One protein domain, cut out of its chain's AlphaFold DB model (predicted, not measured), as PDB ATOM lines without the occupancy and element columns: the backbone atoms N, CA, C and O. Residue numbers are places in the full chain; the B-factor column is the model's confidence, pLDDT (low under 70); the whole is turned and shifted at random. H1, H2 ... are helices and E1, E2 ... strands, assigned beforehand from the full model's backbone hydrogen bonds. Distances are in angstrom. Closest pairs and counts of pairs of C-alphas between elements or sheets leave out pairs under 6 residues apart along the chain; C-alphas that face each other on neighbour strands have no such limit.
ATOM      1  N   PRO A 150     161.583 127.322 145.248       93.50
ATOM      2  CA  PRO A 150     162.291 127.722 146.467       93.50
ATOM      3  C   PRO A 150     162.335 129.254 146.625       93.50
ATOM      4  O   PRO A 150     163.398 129.845 146.815       93.50
ATOM      5  N   LEU A 151     161.190 129.916 146.460       94.50
ATOM      6  CA  LEU A 151     161.049 131.371 146.443       94.50
ATOM      7  C   LEU A 151     159.813 131.779 147.246       94.50
ATOM      8  O   LEU A 151     158.837 131.038 147.330       94.50
ATOM      9  N   GLU A 152     159.820 133.001 147.758       92.94
ATOM     10  CA  GLU A 152     158.691 133.594 148.468       92.94
ATOM     11  C   GLU A 152     158.279 134.914 147.827       92.94
ATOM     12  O   GLU A 152     159.040 135.539 147.088       92.94
ATOM     13  N   ARG A 153     157.051 135.360 148.080       89.00
ATOM     14  CA  ARG A 153     156.568 136.635 147.549       89.00
ATOM     15  C   ARG A 153     156.911 137.778 148.496       89.00
ATOM     16  O   ARG A 153     156.531 137.749 149.662       89.00
ATOM     17  N   ASP A 154     157.510 138.839 147.962       86.81
ATOM     18  CA  ASP A 154     157.730 140.067 148.728       86.81
ATOM     19  C   ASP A 154     156.502 140.984 148.667       86.81
ATOM     20  O   ASP A 154     156.392 141.906 147.854       86.81
ATOM     21  N   HIS A 155     155.556 140.719 149.561       82.06
ATOM     22  CA  HIS A 155     154.355 141.534 149.718       82.06
ATOM     23  C   HIS A 155     154.623 142.931 150.291       82.06
ATOM     24  O   HIS A 155     153.775 143.812 150.141       82.06
ATOM     25  N   THR A 156     155.776 143.138 150.928       84.25
ATOM     26  CA  THR A 156     156.114 144.382 151.620       84.25
ATOM     27  C   THR A 156     156.560 145.442 150.623       84.25
ATOM     28  O   THR A 156     156.016 146.548 150.609       84.25
ATOM     29  N   ASN A 157     157.515 145.112 149.750       84.44
ATOM     30  CA  ASN A 157     158.037 146.076 148.777       84.44
ATOM     31  C   ASN A 157     157.272 146.057 147.445       84.44
ATOM     32  O   ASN A 157     157.251 147.079 146.747       84.44
ATOM     33  N   PHE A 158     156.642 144.925 147.104       85.69
ATOM     34  CA  PHE A 158     156.003 144.674 145.805       85.69
ATOM     35  C   PHE A 158     154.618 144.005 145.941       85.69
ATOM     36  O   PHE A 158     154.386 142.893 145.455       85.69
ATOM     37  N   PRO A 159     153.638 144.675 146.577       77.62
ATOM     38  CA  PRO A 159     152.334 144.079 146.874       77.62
ATOM     39  C   PRO A 159     151.530 143.699 145.624       77.62
ATOM     40  O   PRO A 159     150.732 142.758 145.665       77.62
ATOM     41  N   LYS A 160     151.716 144.408 144.502       75.38
ATOM     42  CA  LYS A 160     150.948 144.191 143.262       75.38
ATOM     43  C   LYS A 160     151.723 143.402 142.217       75.38
ATOM     44  O   LYS A 160     151.127 142.845 141.299       75.38
ATOM     45  N   GLU A 161     153.035 143.339 142.351       75.88
ATOM     46  CA  GLU A 161     153.908 142.755 141.353       75.88
ATOM     47  C   GLU A 161     154.296 141.320 141.687       75.88
ATOM     48  O   GLU A 161     154.255 140.868 142.828       75.88
ATOM     49  N   SER A 162     154.661 140.572 140.648       79.00
ATOM     50  CA  SER A 162     155.174 139.206 140.774       79.00
ATOM     51  C   SER A 162     156.681 139.206 141.004       79.00
ATOM     52  O   SER A 162     157.420 138.551 140.268       79.00
ATOM     53  N   VAL A 163     157.117 139.996 141.986       89.69
ATOM     54  CA  VAL A 163     158.490 139.956 142.485       89.69
ATOM     55  C   VAL A 163     158.555 138.909 143.588       89.69
ATOM     56  O   VAL A 163     157.711 138.880 144.487       89.69
ATOM     57  N   VAL A 164     159.539 138.030 143.475       92.88
ATOM     58  CA  VAL A 164     159.779 136.929 144.404       92.88
ATOM     59  C   VAL A 164     161.219 136.976 144.891       92.88
ATOM     60  O   VAL A 164     162.090 137.509 144.206       92.88
ATOM     61  N   VAL A 165     161.465 136.447 146.077       95.06
ATOM     62  CA  VAL A 165     162.745 136.522 146.774       95.06
ATOM     63  C   VAL A 165     163.182 135.127 147.198       95.06
ATOM     64  O   VAL A 165     162.356 134.309 147.602       95.06
ATOM     65  N   SER A 166     164.470 134.830 147.065       96.19
ATOM     66  CA  SER A 166     165.055 133.604 147.607       96.19
ATOM     67  C   SER A 166     165.351 133.745 149.105       96.19
ATOM     68  O   SER A 166     165.584 134.860 149.583       96.19
ATOM     69  N   PRO A 167     165.491 132.629 149.842       92.31
ATOM     70  CA  PRO A 167     165.970 132.658 151.228       92.31
ATOM     71  C   PRO A 167     167.332 133.356 151.392       92.31
ATOM     72  O   PRO A 167     167.634 133.922 152.439       92.31
ATOM     73  N   SER A 168     168.161 133.341 150.344       92.38
ATOM     74  CA  SER A 168     169.498 133.944 150.328       92.38
ATOM     75  C   SER A 168     169.510 135.438 149.957       92.38
ATOM     76  O   SER A 168     170.565 136.076 150.050       92.38
ATOM     77  N   GLY A 169     168.354 136.022 149.613       94.69
ATOM     78  CA  GLY A 169     168.165 137.463 149.409       94.69
ATOM     79  C   GLY A 169     168.315 137.957 147.965       94.69
ATOM     80  O   GLY A 169     168.461 139.166 147.751       94.69
ATOM     81  N   GLN A 170     168.289 137.061 146.976       96.56
ATOM     82  CA  GLN A 170     168.193 137.416 145.557       96.56
ATOM     83  C   GLN A 170     166.736 137.677 145.183       96.56
ATOM     84  O   GLN A 170     165.840 136.933 145.580       96.56
ATOM     85  N   TYR A 171     166.504 138.734 144.408       95.56
ATOM     86  CA  TYR A 171     165.171 139.115 143.956       95.56
ATOM     87  C   TYR A 171     164.996 138.763 142.491       95.56
ATOM     88  O   TYR A 171     165.867 139.043 141.669       95.56
ATOM     89  N   PHE A 172     163.831 138.226 142.155       94.94
ATOM     90  CA  PHE A 172     163.482 137.841 140.802       94.94
ATOM     91  C   PHE A 172     162.160 138.468 140.377       94.94
ATOM     92  O   PHE A 172     161.210 138.545 141.157       94.94
ATOM     93  N   LEU A 173     162.075 138.883 139.117       92.88
ATOM     94  CA  LEU A 173     160.820 139.267 138.480       92.88
ATOM     95  C   LEU A 173     160.490 138.250 137.404       92.88
ATOM     96  O   LEU A 173     161.239 138.089 136.443       92.88
ATOM     97  N   ARG A 174     159.333 137.608 137.533       91.88
ATOM     98  CA  ARG A 174     158.837 136.711 136.492       91.88
ATOM     99  C   ARG A 174     158.524 137.496 135.220       91.88
ATOM    100  O   ARG A 174     157.697 138.413 135.224       91.88
ATOM    101  N   VAL A 175     159.159 137.085 134.131       92.69
ATOM    102  CA  VAL A 175     158.977 137.610 132.782       92.69
ATOM    103  C   VAL A 175     158.020 136.700 132.018       92.69
ATOM    104  O   VAL A 175     158.142 135.478 132.062       92.69
ATOM    105  N   LEU A 176     157.038 137.295 131.339       91.75
ATOM    106  CA  LEU A 176     156.076 136.550 130.528       91.75
ATOM    107  C   LEU A 176     156.626 136.264 129.137       91.75
ATOM    108  O   LEU A 176     157.280 137.118 128.530       91.75
ATOM    109  N   VAL A 177     156.275 135.087 128.618       95.31
ATOM    110  CA  VAL A 177     156.386 134.789 127.187       95.31
ATOM    111  C   VAL A 177     155.642 135.865 126.391       95.31
ATOM    112  O   VAL A 177     154.455 136.097 126.613       95.31
ATOM    113  N   ASN A 178     156.329 136.504 125.450       94.31
ATOM    114  CA  ASN A 178     155.767 137.496 124.540       94.31
ATOM    115  C   ASN A 178     155.227 136.870 123.259       94.31
ATOM    116  O   ASN A 178     154.100 137.158 122.921       94.31
ATOM    117  N   ASN A 179     155.955 136.024 122.530       93.62
ATOM    118  CA  ASN A 179     155.408 135.287 121.374       93.62
ATOM    119  C   ASN A 179     156.381 134.181 120.926       93.62
ATOM    120  O   ASN A 179     157.518 134.126 121.389       93.62
ATOM    121  N   TYR A 180     155.967 133.331 119.989       92.06
ATOM    122  CA  TYR A 180     156.878 132.512 119.197       92.06
ATOM    123  C   TYR A 180     157.361 133.291 117.967       92.06
ATOM    124  O   TYR A 180     156.580 133.901 117.236       92.06
ATOM    125  N   VAL A 181     158.668 133.262 117.709       85.94
ATOM    126  CA  VAL A 181     159.277 134.003 116.590       85.94
ATOM    127  C   VAL A 181     159.263 133.180 115.300       85.94
ATOM    128  O   VAL A 181     159.172 133.742 114.214       85.94
ATOM    129  N   ASN A 182     159.328 131.855 115.372       79.44
ATOM    130  CA  ASN A 182     159.365 130.989 114.192       79.44
ATOM    131  C   ASN A 182     158.211 129.981 114.180       79.44
ATOM    132  O   ASN A 182     157.626 129.664 115.213       79.44
ATOM    133  N   GLN A 183     157.893 129.462 112.989       70.44
ATOM    134  CA  GLN A 183     156.817 128.478 112.805       70.44
ATOM    135  C   GLN A 183     157.062 127.190 113.597       70.44
ATOM    136  O   GLN A 183     156.122 126.616 114.131       70.44
ATOM    137  N   GLY A 184     158.328 126.784 113.743       75.25
ATOM    138  CA  GLY A 184     158.709 125.640 114.572       75.25
ATOM    139  C   GLY A 184     158.582 125.876 116.080       75.25
ATOM    140  O   GLY A 184     158.845 124.952 116.840       75.25
ATOM    141  N   LYS A 185     158.226 127.091 116.527       79.75
ATOM    142  CA  LYS A 185     158.093 127.472 117.948       79.75
ATOM    143  C   LYS A 185     159.357 127.198 118.781       79.75
ATOM    144  O   LYS A 185     159.295 127.063 119.999       79.75
ATOM    145  N   LYS A 186     160.512 127.161 118.111       86.56
ATOM    146  CA  LYS A 186     161.850 126.930 118.678       86.56
ATOM    147  C   LYS A 186     162.476 128.203 119.232       86.56
ATOM    148  O   LYS A 186     163.439 128.155 119.982       86.56
ATOM    149  N   THR A 187     161.955 129.360 118.833       93.62
ATOM    150  CA  THR A 187     162.416 130.647 119.347       93.62
ATOM    151  C   THR A 187     161.277 131.343 120.063       93.62
ATOM    152  O   THR A 187     160.239 131.622 119.454       93.62
ATOM    153  N   ILE A 188     161.482 131.627 121.345       95.62
ATOM    154  CA  ILE A 188     160.514 132.284 122.221       95.62
ATOM    155  C   ILE A 188     160.989 133.704 122.487       95.62
ATOM    156  O   ILE A 188     162.134 133.922 122.867       95.62
ATOM    157  N   GLU A 189     160.111 134.670 122.287       96.19
ATOM    158  CA  GLU A 189     160.347 136.056 122.657       96.19
ATOM    159  C   GLU A 189     159.768 136.340 124.045       96.19
ATOM    160  O   GLU A 189     158.710 135.812 124.386       96.19
ATOM    161  N   TYR A 190     160.422 137.190 124.829       96.38
ATOM    162  CA  TYR A 190     160.035 137.574 126.187       96.38
ATOM    163  C   TYR A 190     159.943 139.094 126.335       96.38
ATOM    164  O   TYR A 190     160.742 139.825 125.753       96.38
ATOM    165  N   ASN A 191     158.988 139.564 127.146       91.88
ATOM    166  CA  ASN A 191     158.716 140.989 127.373       91.88
ATOM    167  C   ASN A 191     159.353 141.497 128.677       91.88
ATOM    168  O   ASN A 191     158.873 141.190 129.770       91.88
ATOM    169  N   LEU A 192     160.376 142.348 128.562       92.88
ATOM    170  CA  LEU A 192     161.116 142.907 129.698       92.88
ATOM    171  C   LEU A 192     160.674 144.326 130.096       92.88
ATOM    172  O   LEU A 192     161.241 144.890 131.029       92.88
ATOM    173  N   VAL A 193     159.648 144.923 129.482       89.44
ATOM    174  CA  VAL A 193     159.207 146.300 129.811       89.44
ATOM    175  C   VAL A 193     158.918 146.470 131.308       89.44
ATOM    176  O   VAL A 193     159.281 147.475 131.918       89.44
ATOM    177  N   ASN A 194     158.318 145.456 131.933       85.94
ATOM    178  CA  ASN A 194     158.006 145.491 133.361       85.94
ATOM    179  C   ASN A 194     159.248 145.439 134.268       85.94
ATOM    180  O   ASN A 194     159.178 145.974 135.378       85.94
ATOM    181  N   LEU A 195     160.351 144.829 133.817       89.06
ATOM    182  CA  LEU A 195     161.637 144.833 134.529       89.06
ATOM    183  C   LEU A 195     162.202 146.253 134.589       89.06
ATOM    184  O   LEU A 195     162.574 146.738 135.654       89.06
ATOM    185  N   TRP A 196     162.181 146.926 133.442       88.19
ATOM    186  CA  TRP A 196     162.742 148.257 133.236       88.19
ATOM    187  C   TRP A 196     161.901 149.400 133.805       88.19
ATOM    188  O   TRP A 196     162.396 150.512 133.965       88.19
ATOM    189  N   SER A 197     160.637 149.149 134.158       81.31
ATOM    190  CA  SER A 197     159.776 150.166 134.771       81.31
ATOM    191  C   SER A 197     160.416 150.764 136.044       81.31
ATOM    192  O   SER A 197     160.550 150.115 137.086       81.31
ATOM    193  N   GLY A 198     160.850 152.026 135.941       66.81
ATOM    194  CA  GLY A 198     161.937 152.585 136.760       66.81
ATOM    195  C   GLY A 198     161.746 152.615 138.282       66.81
ATOM    196  O   GLY A 198     162.733 152.679 139.011       66.81
ATOM    197  N   SER A 199     160.519 152.539 138.805       75.25
ATOM    198  CA  SER A 199     160.275 152.580 140.256       75.25
ATOM    199  C   SER A 199     160.694 151.301 140.989       75.25
ATOM    200  O   SER A 199     161.005 151.360 142.176       75.25
ATOM    201  N   LYS A 200     160.717 150.149 140.310       76.81
ATOM    202  CA  LYS A 200     161.090 148.854 140.912       76.81
ATOM    203  C   LYS A 200     162.593 148.650 140.869       76.81
ATOM    204  O   LYS A 200     163.214 148.348 141.884       76.81
ATOM    205  N   PHE A 201     163.156 148.910 139.694       73.94
ATOM    206  CA  PHE A 201     164.574 148.776 139.404       73.94
ATOM    207  C   PHE A 201     165.450 149.644 140.316       73.94
ATOM    208  O   PHE A 201     166.505 149.224 140.781       73.94
ATOM    209  N   LYS A 202     164.975 150.847 140.657       82.12
ATOM    210  CA  LYS A 202     165.676 151.731 141.598       82.12
ATOM    211  C   LYS A 202     165.661 151.214 143.040       82.12
ATOM    212  O   LYS A 202     166.598 151.488 143.780       82.12
ATOM    213  N   LYS A 203     164.646 150.438 143.447       84.75
ATOM    214  CA  LYS A 203     164.508 149.946 144.830       84.75
ATOM    215  C   LYS A 203     165.398 148.744 145.123       84.75
ATOM    216  O   LYS A 203     166.062 148.724 146.154       84.75
ATOM    217  N   LYS A 204     165.398 147.744 144.242       91.44
ATOM    218  CA  LYS A 204     166.051 146.449 144.478       91.44
ATOM    219  C   LYS A 204     166.775 145.985 143.218       91.44
ATOM    220  O   LYS A 204     166.358 146.319 142.111       91.44
ATOM    221  N   ASN A 205     167.851 145.224 143.385       93.44
ATOM    222  CA  ASN A 205     168.483 144.516 142.278       93.44
ATOM    223  C   ASN A 205     167.653 143.275 141.928       93.44
ATOM    224  O   ASN A 205     167.581 142.344 142.724       93.44
ATOM    225  N   ILE A 206     166.972 143.308 140.781       93.94
ATOM    226  CA  ILE A 206     165.961 142.318 140.402       93.94
ATOM    227  C   ILE A 206     166.406 141.599 139.132       93.94
ATOM    228  O   ILE A 206     166.622 142.231 138.102       93.94
ATOM    229  N   HIS A 207     166.473 140.275 139.196       95.62
ATOM    230  CA  HIS A 207     166.868 139.405 138.097       95.62
ATOM    231  C   HIS A 207     165.638 138.895 137.331       95.62
ATOM    232  O   HIS A 207     164.691 138.403 137.950       95.62
ATOM    233  N   PRO A 208     165.582 138.992 135.994       95.31
ATOM    234  CA  PRO A 208     164.463 138.431 135.250       95.31
ATOM    235  C   PRO A 208     164.479 136.899 135.279       95.31
ATOM    236  O   PRO A 208     165.463 136.261 134.906       95.31
ATOM    237  N   LEU A 209     163.351 136.325 135.695       95.44
ATOM    238  CA  LEU A 209     163.078 134.892 135.718       95.44
ATOM    239  C   LEU A 209     162.196 134.535 134.523       95.44
ATOM    240  O   LEU A 209     161.059 134.999 134.407       95.44
ATOM    241  N   PHE A 210     162.731 133.698 133.647       95.06
ATOM    242  CA  PHE A 210     162.107 133.222 132.424       95.06
ATOM    243  C   PHE A 210     161.590 131.807 132.613       95.06
ATOM    244  O   PHE A 210     162.205 130.975 133.278       95.06
ATOM    245  N   VAL A 211     160.468 131.529 131.966       93.88
ATOM    246  CA  VAL A 211     159.851 130.211 131.966       93.88
ATOM    247  C   VAL A 211     159.722 129.748 130.523       93.88
ATOM    248  O   VAL A 211     159.104 130.431 129.700       93.88
ATOM    249  N   ILE A 212     160.322 128.606 130.206       94.56
ATOM    250  CA  ILE A 212     160.210 127.944 128.909       94.56
ATOM    251  C   ILE A 212     159.073 126.922 129.020       94.56
ATOM    252  O   ILE A 212     159.216 125.947 129.765       94.56
ATOM    253  N   PRO A 213     157.944 127.130 128.322       94.19
ATOM    254  CA  PRO A 213     156.855 126.167 128.293       94.19
ATOM    255  C   PRO A 213     157.220 124.939 127.442       94.19
ATOM    256  O   PRO A 213     157.972 125.043 126.470       94.19
ATOM    257  N   SER A 214     156.639 123.790 127.774       90.75
ATOM    258  CA  SER A 214     156.591 122.599 126.921       90.75
ATOM    259  C   SER A 214     155.205 122.459 126.277       90.75
ATOM    260  O   SER A 214     154.367 123.360 126.352       90.75
ATOM    261  N   GLU A 215     154.943 121.337 125.604       85.69
ATOM    262  CA  GLU A 215     153.606 121.070 125.069       85.69
ATOM    263  C   GLU A 215     152.548 120.857 126.152       85.69
ATOM    264  O   GLU A 215     151.410 121.278 125.958       85.69
ATOM    265  N   SER A 216     152.930 120.247 127.277       88.44
ATOM    266  CA  SER A 216     152.025 119.859 128.362       88.44
ATOM    267  C   SER A 216     152.133 120.733 129.612       88.44
ATOM    268  O   SER A 216     151.229 120.698 130.444       88.44
ATOM    269  N   ASP A 217     153.203 121.522 129.759       90.25
ATOM    270  CA  ASP A 217     153.443 122.336 130.950       90.25
ATOM    271  C   ASP A 217     153.939 123.746 130.602       90.25
ATOM    272  O   ASP A 217     155.052 123.950 130.109       90.25
ATOM    273  N   SER A 218     153.129 124.750 130.941       92.56
ATOM    274  CA  SER A 218     153.458 126.175 130.795       92.56
ATOM    275  C   SER A 218     154.623 126.633 131.689       92.56
ATOM    276  O   SER A 218     155.147 127.733 131.486       92.56
ATOM    277  N   TRP A 219     155.012 125.807 132.666       92.94
ATOM    278  CA  TRP A 219     156.080 126.019 133.644       92.94
ATOM    279  C   TRP A 219     157.237 125.015 133.548       92.94
ATOM    280  O   TRP A 219     157.951 124.817 134.528       92.94
ATOM    281  N   SER A 220     157.449 124.417 132.372       93.44
ATOM    282  CA  SER A 220     158.360 123.279 132.209       93.44
ATOM    283  C   SER A 220     159.807 123.528 132.658       93.44
ATOM    284  O   SER A 220     160.332 122.740 133.441       93.44
ATOM    285  N   LYS A 221     160.477 124.583 132.173       94.06
ATOM    286  CA  LYS A 221     161.857 124.908 132.586       94.06
ATOM    287  C   LYS A 221     161.978 126.359 133.015       94.06
ATOM    288  O   LYS A 221     161.376 127.234 132.397       94.06
ATOM    289  N   ILE A 222     162.795 126.615 134.032       95.25
ATOM    290  CA  ILE A 222     162.995 127.950 134.598       95.25
ATOM    291  C   ILE A 222     164.458 128.342 134.466       95.25
ATOM    292  O   ILE A 222     165.346 127.595 134.875       95.25
ATOM    293  N   TYR A 223     164.677 129.533 133.925       96.56
ATOM    294  CA  TYR A 223     165.997 130.124 133.767       96.56
ATOM    295  C   TYR A 223     165.998 131.564 134.252       96.56
ATOM    296  O   TYR A 223     164.961 132.223 134.309       96.56
ATOM    297  N   VAL A 224     167.177 132.065 134.583       97.19
ATOM    298  CA  VAL A 224     167.372 133.433 135.048       97.19
ATOM    299  C   VAL A 224     168.531 134.053 134.280       97.19
ATOM    300  O   VAL A 224     169.501 133.371 133.954       97.19
ATOM    301  N   ILE A 225     168.428 135.348 133.993       96.88
ATOM    302  CA  ILE A 225     169.550 136.150 133.496       96.88
ATOM    303  C   ILE A 225     169.986 137.091 134.610       96.88
ATOM    304  O   ILE A 225     169.151 137.670 135.315       96.88
ATOM    305  N   LYS A 226     171.297 137.238 134.786       95.56
ATOM    306  CA  LYS A 226     171.848 138.184 135.746       95.56
ATOM    307  C   LYS A 226     171.519 139.606 135.290       95.56
ATOM    308  O   LYS A 226     171.606 139.938 134.114       95.56
ATOM    309  N   ASN A 227     171.074 140.451 136.215       93.25
ATOM    310  CA  ASN A 227     170.507 141.747 135.839       93.25
ATOM    311  C   ASN A 227     171.602 142.676 135.297       93.25
ATOM    312  O   ASN A 227     171.399 143.415 134.341       93.25
ATOM    313  N   GLU A 228     172.785 142.568 135.892       93.38
ATOM    314  CA  GLU A 228     174.046 143.218 135.545       93.38
ATOM    315  C   GLU A 228     174.390 143.084 134.067       93.38
ATOM    316  O   GLU A 228     174.767 144.073 133.442       93.38
ATOM    317  N   ASP A 229     174.163 141.903 133.499       94.62
ATOM    318  CA  ASP A 229     174.473 141.609 132.102       94.62
ATOM    319  C   ASP A 229     173.540 142.368 131.147       94.62
ATOM    320  O   ASP A 229     173.897 142.647 130.006       94.62
ATOM    321  N   LEU A 230     172.347 142.754 131.614       93.38
ATOM    322  CA  LEU A 230     171.347 143.466 130.822       93.38
ATOM    323  C   LEU A 230     171.523 144.993 130.854       93.38
ATOM    324  O   LEU A 230     171.053 145.671 129.938       93.38
ATOM    325  N   PHE A 231     172.185 145.570 131.866       88.62
ATOM    326  CA  PHE A 231     172.347 147.032 131.998       88.62
ATOM    327  C   PHE A 231     173.002 147.731 130.798       88.62
ATOM    328  O   PHE A 231     172.582 148.856 130.488       88.62
ATOM    329  N   PRO A 232     174.026 147.159 130.133       90.75
ATOM    330  CA  PRO A 232     174.683 147.837 129.021       90.75
ATOM    331  C   PRO A 232     173.706 148.149 127.882       90.75
ATOM    332  O   PRO A 232     173.690 149.272 127.376       90.75
ATOM    333  N   HIS A 233     172.822 147.202 127.558       91.81
ATOM    334  CA  HIS A 233     171.974 147.258 126.362       91.81
ATOM    335  C   HIS A 233     170.490 147.514 126.648       91.81
ATOM    336  O   HIS A 233     169.768 147.957 125.760       91.81
ATOM    337  N   LYS A 234     170.038 147.284 127.888       91.62
ATOM    338  CA  LYS A 234     168.680 147.571 128.386       91.62
ATOM    339  C   LYS A 234     167.572 147.035 127.453       91.62
ATOM    340  O   LYS A 234     166.671 147.792 127.079       91.62
ATOM    341  N   PRO A 235     167.629 145.756 127.032       92.88
ATOM    342  CA  PRO A 235     166.731 145.231 126.008       92.88
ATOM    343  C   PRO A 235     165.284 145.139 126.504       92.88
ATOM    344  O   PRO A 235     165.017 144.549 127.548       92.88
ATOM    345  N   ILE A 236     164.323 145.666 125.738       92.00
ATOM    346  CA  ILE A 236     162.885 145.540 126.054       92.00
ATOM    347  C   ILE A 236     162.291 144.182 125.644       92.00
ATOM    348  O   ILE A 236     161.285 143.754 126.211       92.00
ATOM    349  N   LEU A 237     162.932 143.504 124.690       93.88
ATOM    350  CA  LEU A 237     162.577 142.181 124.189       93.88
ATOM    351  C   LEU A 237     163.830 141.308 124.132       93.88
ATOM    352  O   LEU A 237     164.892 141.771 123.710       93.88
ATOM    353  N   LEU A 238     163.683 140.043 124.513       96.50
ATOM    354  CA  LEU A 238     164.718 139.020 124.377       96.50
ATOM    355  C   LEU A 238     164.174 137.823 123.611       96.50
ATOM    356  O   LEU A 238     163.012 137.464 123.782       96.50
ATOM    357  N   LYS A 239     165.019 137.192 122.800       96.38
ATOM    358  CA  LYS A 239     164.713 135.993 122.020       96.38
ATOM    359  C   LYS A 239     165.576 134.841 122.496       96.38
ATOM    360  O   LYS A 239     166.799 134.912 122.428       96.38
ATOM    361  N   LEU A 240     164.926 133.773 122.927       96.69
ATOM    362  CA  LEU A 240     165.558 132.536 123.340       96.69
ATOM    363  C   LEU A 240     165.372 131.468 122.270       96.69
ATOM    364  O   LEU A 240     164.247 131.047 122.009       96.69
ATOM    365  N   ASP A 241     166.475 131.015 121.688       94.38
ATOM    366  CA  ASP A 241     166.537 129.765 120.933       94.38
ATOM    367  C   ASP A 241     166.558 128.589 121.921       94.38
ATOM    368  O   ASP A 241     167.527 128.415 122.660       94.38
ATOM    369  N   THR A 242     165.486 127.801 121.966       91.88
ATOM    370  CA  THR A 242     165.330 126.700 122.926       91.88
ATOM    371  C   THR A 242     166.113 125.443 122.551       91.88
ATOM    372  O   THR A 242     166.252 124.556 123.392       91.88
ATOM    373  N   GLU A 243     166.640 125.348 121.327       90.38
ATOM    374  CA  GLU A 243     167.504 124.237 120.909       90.38
ATOM    375  C   GLU A 243     168.949 124.510 121.301       90.38
ATOM    376  O   GLU A 243     169.625 123.651 121.866       90.38
ATOM    377  N   ARG A 244     169.421 125.725 121.014       90.88
ATOM    378  CA  ARG A 244     170.797 126.142 121.312       90.88
ATOM    379  C   ARG A 244     170.960 126.685 122.727       90.88
ATOM    380  O   ARG A 244     172.088 126.830 123.183       90.88
ATOM    381  N   MET A 245     169.852 127.000 123.396       92.81
ATOM    382  CA  MET A 245     169.813 127.677 124.695       92.81
ATOM    383  C   MET A 245     170.556 129.021 124.685       92.81
ATOM    384  O   MET A 245     171.192 129.404 125.665       92.81
ATOM    385  N   ILE A 246     170.455 129.752 123.569       93.12
ATOM    386  CA  ILE A 246     171.071 131.070 123.376       93.12
ATOM    387  C   ILE A 246     169.988 132.140 123.498       93.12
ATOM    388  O   ILE A 246     169.001 132.118 122.758       93.12
ATOM    389  N   CYS A 247     170.186 133.089 124.412       96.62
ATOM    390  CA  CYS A 247     169.315 134.247 124.576       96.62
ATOM    391  C   CYS A 247     169.959 135.485 123.948       96.62
ATOM    392  O   CYS A 247     171.097 135.807 124.276       96.62
ATOM    393  N   THR A 248     169.244 136.180 123.065       96.88
ATOM    394  CA  THR A 248     169.745 137.361 122.343       96.88
ATOM    395  C   THR A 248     168.755 138.520 122.366       96.88
ATOM    396  O   THR A 248     167.544 138.306 122.451       96.88
ATOM    397  N   ASP A 249     169.243 139.755 122.273       94.50
ATOM    398  CA  ASP A 249     168.393 140.921 122.005       94.50
ATOM    399  C   ASP A 249     168.293 141.247 120.505       94.50
ATOM    400  O   ASP A 249     168.832 140.551 119.643       94.50
ATOM    401  N   LYS A 250     167.581 142.333 120.179       88.19
ATOM    402  CA  LYS A 250     167.405 142.801 118.795       88.19
ATOM    403  C   LYS A 250     168.709 143.206 118.100       88.19
ATOM    404  O   LYS A 250     168.762 143.162 116.876       88.19
ATOM    405  N   SER A 251     169.725 143.593 118.865       89.69
ATOM    406  CA  SER A 251     171.037 144.009 118.368       89.69
ATOM    407  C   SER A 251     172.015 142.835 118.258       89.69
ATOM    408  O   SER A 251     173.142 143.028 117.810       89.69
ATOM    409  N   GLY A 252     171.596 141.626 118.644       92.75
ATOM    410  CA  GLY A 252     172.419 140.421 118.607       92.75
ATOM    411  C   GLY A 252     173.331 140.246 119.821       92.75
ATOM    412  O   GLY A 252     174.180 139.356 119.793       92.75
ATOM    413  N   ASN A 253     173.171 141.044 120.886       96.69
ATOM    414  CA  ASN A 253     173.916 140.809 122.123       96.69
ATOM    415  C   ASN A 253     173.400 139.530 122.779       96.69
ATOM    416  O   ASN A 253     172.186 139.328 122.856       96.69
ATOM    417  N   THR A 254     174.318 138.690 123.248       96.94
ATOM    418  CA  THR A 254     174.008 137.384 123.838       96.94
ATOM    419  C   THR A 254     174.054 137.450 125.358       96.94
ATOM    420  O   THR A 254     174.955 138.061 125.928       96.94
ATOM    421  N   TYR A 255     173.113 136.768 126.004       96.88
ATOM    422  CA  TYR A 255     172.970 136.719 127.453       96.88
ATOM    423  C   TYR A 255     173.002 135.276 127.943       96.88
ATOM    424  O   TYR A 255     172.313 134.407 127.397       96.88
ATOM    425  N   GLN A 256     173.788 135.033 128.989       94.94
ATOM    426  CA  GLN A 256     173.901 133.716 129.596       94.94
ATOM    427  C   GLN A 256     172.642 133.392 130.404       94.94
ATOM    428  O   GLN A 256     172.154 134.205 131.192       94.94
ATOM    429  N   LEU A 257     172.128 132.179 130.210       95.75
ATOM    430  CA  LEU A 257     171.043 131.630 131.010       95.75
ATOM    431  C   LEU A 257     171.609 130.771 132.132       95.75
ATOM    432  O   LEU A 257     172.455 129.908 131.900       95.75
ATOM    433  N   TYR A 258     171.078 130.986 133.326       97.31
ATOM    434  CA  TYR A 258     171.411 130.242 134.532       97.31
ATOM    435  C   TYR A 258     170.184 129.482 135.018       97.31
ATOM    436  O   TYR A 258     169.052 129.945 134.840       97.31
ATOM    437  N   SER A 259     170.386 128.318 135.632       96.62
ATOM    438  CA  SER A 259     169.287 127.640 136.326       96.62
ATOM    439  C   SER A 259     168.839 128.468 137.538       96.62
ATOM    440  O   SER A 259     169.599 129.287 138.060       96.62
ATOM    441  N   LEU A 260     167.607 128.263 138.014       96.12
ATOM    442  CA  LEU A 260     167.142 128.946 139.225       96.12
ATOM    443  C   LEU A 260     168.010 128.604 140.448       96.12
ATOM    444  O   LEU A 260     168.310 129.485 141.248       96.12
ATOM    445  N   GLU A 261     168.428 127.346 140.580       95.81
ATOM    446  CA  GLU A 261     169.279 126.887 141.682       95.81
ATOM    447  C   GLU A 261     170.630 127.611 141.691       95.81
ATOM    448  O   GLU A 261     171.034 128.174 142.709       95.81
ATOM    449  N   GLU A 262     171.284 127.676 140.533       96.75
ATOM    450  CA  GLU A 262     172.557 128.377 140.376       96.75
ATOM    451  C   GLU A 262     172.408 129.880 140.641       96.75
ATOM    452  O   GLU A 262     173.236 130.477 141.331       96.75
ATOM    453  N   ALA A 263     171.325 130.492 140.156       97.31
ATOM    454  CA  ALA A 263     171.054 131.907 140.373       97.31
ATOM    455  C   ALA A 263     170.859 132.239 141.863       97.31
ATOM    456  O   ALA A 263     171.391 133.236 142.345       97.31
ATOM    457  N   ILE A 264     170.153 131.393 142.622       97.06
ATOM    458  CA  ILE A 264     169.974 131.573 144.074       97.06
ATOM    459  C   ILE A 264     171.319 131.532 144.814       97.06
ATOM    460  O   ILE A 264     171.515 132.255 145.791       97.06
ATOM    461  N   GLN A 265     172.262 130.716 144.350       95.38
ATOM    462  CA  GLN A 265     173.560 130.561 145.004       95.38
ATOM    463  C   GLN A 265     174.559 131.660 144.619       95.38
ATOM    464  O   GLN A 265     175.331 132.111 145.465       95.38
ATOM    465  N   THR A 266     174.556 132.091 143.356       95.56
ATOM    466  CA  THR A 266     175.666 132.865 142.775       95.56
ATOM    467  C   THR A 266     175.320 134.311 142.436       95.56
ATOM    468  O   THR A 266     176.226 135.137 142.285       95.56
ATOM    469  N   PHE A 267     174.037 134.656 142.303       97.31
ATOM    470  CA  PHE A 267     173.669 136.013 141.917       97.31
ATOM    471  C   PHE A 267     173.787 136.982 143.093       97.31
ATOM    472  O   PHE A 267     173.628 136.644 144.270       97.31
ATOM    473  N   SER A 268     174.041 138.231 142.723       95.75
ATOM    474  CA  SER A 268     174.016 139.405 143.588       95.75
ATOM    475  C   SER A 268     172.700 139.540 144.352       95.75
ATOM    476  O   SER A 268     171.629 139.226 143.837       95.75
ATOM    477  N   LYS A 269     172.766 140.099 145.557       95.62
ATOM    478  CA  LYS A 269     171.593 140.294 146.411       95.62
ATOM    479  C   LYS A 269     170.894 141.622 146.132       95.62
ATOM    480  O   LYS A 269     171.348 142.463 145.356       95.62
ATOM    481  N   GLN A 270     169.777 141.811 146.820       91.44
ATOM    482  CA  GLN A 270     168.863 142.940 146.678       91.44
ATOM    483  C   GLN A 270     169.481 144.353 146.729       91.44
ATOM    484  O   GLN A 270     168.972 145.250 146.053       91.44
ATOM    485  N   ASP A 271     170.547 144.559 147.505       91.94
ATOM    486  CA  ASP A 271     171.138 145.882 147.757       91.94
ATOM    487  C   ASP A 271     172.433 146.110 146.954       91.94
ATOM    488  O   ASP A 271     173.149 147.079 147.177       91.94
ATOM    489  N   GLU A 272     172.705 145.264 145.961       93.56
ATOM    490  CA  GLU A 272     173.862 145.394 145.069       93.56
ATOM    491  C   GLU A 272     173.603 146.374 143.911       93.56
ATOM    492  O   GLU A 272     172.460 146.772 143.642       93.56
ATOM    493  N   ASN A 273     174.670 146.774 143.209       90.44
ATOM    494  CA  ASN A 273     174.636 147.621 142.001       90.44
ATOM    495  C   ASN A 273     173.885 148.956 142.174       90.44
ATOM    496  O   ASN A 273     173.271 149.467 141.234       90.44
ATOM    497  N   ILE A 274     173.879 149.514 143.392       91.56
ATOM    498  CA  ILE A 274     173.152 150.752 143.717       91.56
ATOM    499  C   ILE A 274     173.512 151.895 142.752       91.56
ATOM    500  O   ILE A 274     172.576 152.494 142.216       91.56
ATOM    501  N   PRO A 275     174.797 152.199 142.461       90.69
ATOM    502  CA  PRO A 275     175.141 153.304 141.566       90.69
ATOM    503  C   PRO A 275     174.521 153.157 140.172       90.69
ATOM    504  O   PRO A 275     173.882 154.086 139.681       90.69
ATOM    505  N   GLN A 276     174.624 151.966 139.573       88.62
ATOM    506  CA  GLN A 276     174.078 151.662 138.250       88.62
ATOM    507  C   GLN A 276     172.547 151.760 138.240       88.62
ATOM    508  O   GLN A 276     171.958 152.311 137.305       88.62
ATOM    509  N   ARG A 277     171.888 151.267 139.299       90.06
ATOM    510  CA  ARG A 277     170.425 151.329 139.450       90.06
ATOM    511  C   ARG A 277     169.925 152.757 139.644       90.06
ATOM    512  O   ARG A 277     168.905 153.119 139.067       90.06
ATOM    513  N   LEU A 278     170.630 153.579 140.416       88.50
ATOM    514  CA  LEU A 278     170.255 154.978 140.627       88.50
ATOM    515  C   LEU A 278     170.499 155.837 139.381       88.50
ATOM    516  O   LEU A 278     169.681 156.714 139.102       88.50
ATOM    517  N   SER A 279     171.545 155.544 138.598       87.88
ATOM    518  CA  SER A 279     171.801 156.203 137.307       87.88
ATOM    519  C   SER A 279     170.837 155.790 136.190       87.88
ATOM    520  O   SER A 279     170.867 156.367 135.108       87.88
ATOM    521  N   TYR A 280     170.000 154.775 136.419       89.38
ATOM    522  CA  TYR A 280     169.077 154.274 135.411       89.38
ATOM    523  C   TYR A 280     167.973 155.293 135.097       89.38
ATOM    524  O   TYR A 280     167.180 155.677 135.969       89.38
ATOM    525  N   ASP A 281     167.892 155.671 133.823       89.56
ATOM    526  CA  ASP A 281     166.862 156.551 133.286       89.56
ATOM    527  C   ASP A 281     165.919 155.787 132.349       89.56
ATOM    528  O   ASP A 281     166.265 155.419 131.225       89.56
ATOM    529  N   TRP A 282     164.698 155.553 132.829       90.06
ATOM    530  CA  TRP A 282     163.657 154.882 132.057       90.06
ATOM    531  C   TRP A 282     163.158 155.733 130.883       90.06
ATOM    532  O   TRP A 282     162.777 155.181 129.850       90.06
ATOM    533  N   ASP A 283     163.155 157.061 131.005       89.81
ATOM    534  CA  ASP A 283     162.668 157.937 129.939       89.81
ATOM    535  C   ASP A 283     163.624 157.928 128.741       89.81
ATOM    536  O   ASP A 283     163.169 157.824 127.596       89.81
ATOM    537  N   ALA A 284     164.935 157.895 128.996       90.06
ATOM    538  CA  ALA A 284     165.946 157.685 127.960       90.06
ATOM    539  C   ALA A 284     165.763 156.338 127.234       90.06
ATOM    540  O   ALA A 284     165.739 156.293 126.002       90.06
ATOM    541  N   VAL A 285     165.551 155.241 127.977       89.50
ATOM    542  CA  VAL A 285     165.338 153.900 127.391       89.50
ATOM    543  C   VAL A 285     164.070 153.849 126.541       89.50
ATOM    544  O   VAL A 285     164.083 153.268 125.450       89.50
ATOM    545  N   LYS A 286     162.974 154.462 127.009       90.44
ATOM    546  CA  LYS A 286     161.730 154.556 126.235       90.44
ATOM    547  C   LYS A 286     161.936 155.300 124.925       90.44
ATOM    548  O   LYS A 286     161.471 154.829 123.893       90.44
ATOM    549  N   THR A 287     162.623 156.439 124.977       89.31
ATOM    550  CA  THR A 287     162.875 157.297 123.812       89.31
ATOM    551  C   THR A 287     163.672 156.549 122.752       89.31
ATOM    552  O   THR A 287     163.196 156.405 121.628       89.31
ATOM    553  N   GLN A 288     164.793 155.937 123.147       87.00
ATOM    554  CA  GLN A 288     165.641 155.161 122.242       87.00
ATOM    555  C   GLN A 288     164.886 154.014 121.550       87.00
ATOM    556  O   GLN A 288     165.092 153.758 120.366       87.00
ATOM    557  N   ASN A 289     164.020 153.297 122.274       85.44
ATOM    558  CA  ASN A 289     163.269 152.186 121.686       85.44
ATOM    559  C   ASN A 289     162.090 152.665 120.821       85.44
ATOM    560  O   ASN A 289     161.851 152.090 119.762       85.44
ATOM    561  N   CYS A 290     161.409 153.744 121.212       84.06
ATOM    562  CA  CYS A 290     160.290 154.311 120.456       84.06
ATOM    563  C   CYS A 290     160.708 154.844 119.082       84.06
ATOM    564  O   CYS A 290     160.021 154.605 118.090       84.06
ATOM    565  N   GLU A 291     161.828 155.566 119.006       66.31
ATOM    566  CA  GLU A 291     162.324 156.150 117.750       66.31
ATOM    567  C   GLU A 291     162.705 155.080 116.717       66.31
ATOM    568  O   GLU A 291     162.638 155.326 115.517       66.31
ATOM    569  N   SER A 292     163.029 153.865 117.173       60.22
ATOM    570  CA  SER A 292     163.319 152.726 116.297       60.22
ATOM    571  C   SER A 292     162.080 151.976 115.777       60.22
ATOM    572  O   SER A 292     162.226 151.129 114.898       60.22
ATOM    573  N   GLU A 293     160.880 152.251 116.306       56.41
ATOM    574  CA  GLU A 293     159.685 151.398 116.136       56.41
ATOM    575  C   GLU A 293     158.429 152.146 115.640       56.41
ATOM    576  O   GLU A 293     157.418 151.518 115.321       56.41
TER     577      GLU A 293
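Overview. This is residues 150 to 293 of the 435 residues of an uncharacterized protein of bacterium (Candidatus Howlettbacteria) CG_4_10_14_0_8_um_filter_40_9 (UniProt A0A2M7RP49). Two twisted sheets of four strands each join along their sides into a rough barrel: on one side E2 runs on into E3, and on the other residues 254 to 259 pair first with E8 and then with E6. H4 packs on the outside of the first sheet at E6, small helices H1 and H3 graze that sheet, and H5 and H6 lie farthest from the middle, off both sheets. The 144 printed residues hold, in chain order, E1 E2 E3 E4 H1 H2 E5 E6 H3 E7 E8 H4 H5 H6; the class is mixed, with under half of the residues in named elements. One sheet runs E1 E2 E5 E6, mixed, and the other E3 E4 E7 E8, antiparallel. The whole is compact, with a radius of gyration of the C-alphas of 14.9 A and spans of 40 by 40 by 26 A.

Along the chain. The first sheet holds E1, residues 163 to 165, from C-alpha 163 at (158.490, 139.956, 142.485); E2, 171 to 174; E5, 206 to 212, 19.3 A long; and E6, 221 to 224. The second holds E3, 176 to 180; E4, 187 to 191, 13.6 A; E7, 237 to 241, 13.4 A; and E8, 246 to 248. The helices are H1, 193 to 196; H2, 198 to 201; H3, 227 to 230; H4, 260 to 266, 10.0 A; H5, 274 to 278; and H6, 282 to 291, 14.4 A, ending with C-alpha 291 at (162.324, 156.150, 117.750).

Arrangement. E2 and E5 are parallel, with N 173 and O 207 at 2.9 A. E1 and E2 form an antiparallel hairpin, with N 172 and O 164 at 2.8 A, as do E5 and E6, with N 210 and O 223 at 2.8 A. E2 runs on into E3 at 42 degrees. E4 is antiparallel to E3, with N 189 and O 179 at 2.8 A, and to E7, with N 190 and O 238 at 2.8 A; E7 and E8 form a hairpin, with N 248 and O 239 at 2.8 A. Between the sheets, the closest C-alphas of E3 and E5 are Leu 176 and Phe 210, 7.1 A apart. H4 is on the first sheet at a height of 8.9 A; its closest C-alphas to E6 are Leu 260 and Tyr 223, 5.7 A. H2 and H5 are close but not clearly touching, C-alphas 201 and 277 at 6.4 A, as are H1 and H6, C-alphas 196 and 282 at 6.8 A. H5 and H6 are apart. Every O i to N i+4 pair is within hydrogen-bond range in H4, H5 and H6; H1, H2 and H3 are too short for such a pair.

Size, cuts and confidence. The C-alphas farthest apart are those of Ser 216 and Pro 275, 42.7 A. The printed part has no cut. The link from E8 to H4, 11 residues, is long. Mean pLDDT of the printed part is 90.2; residue 198 and residues 291 to 293 are under 70.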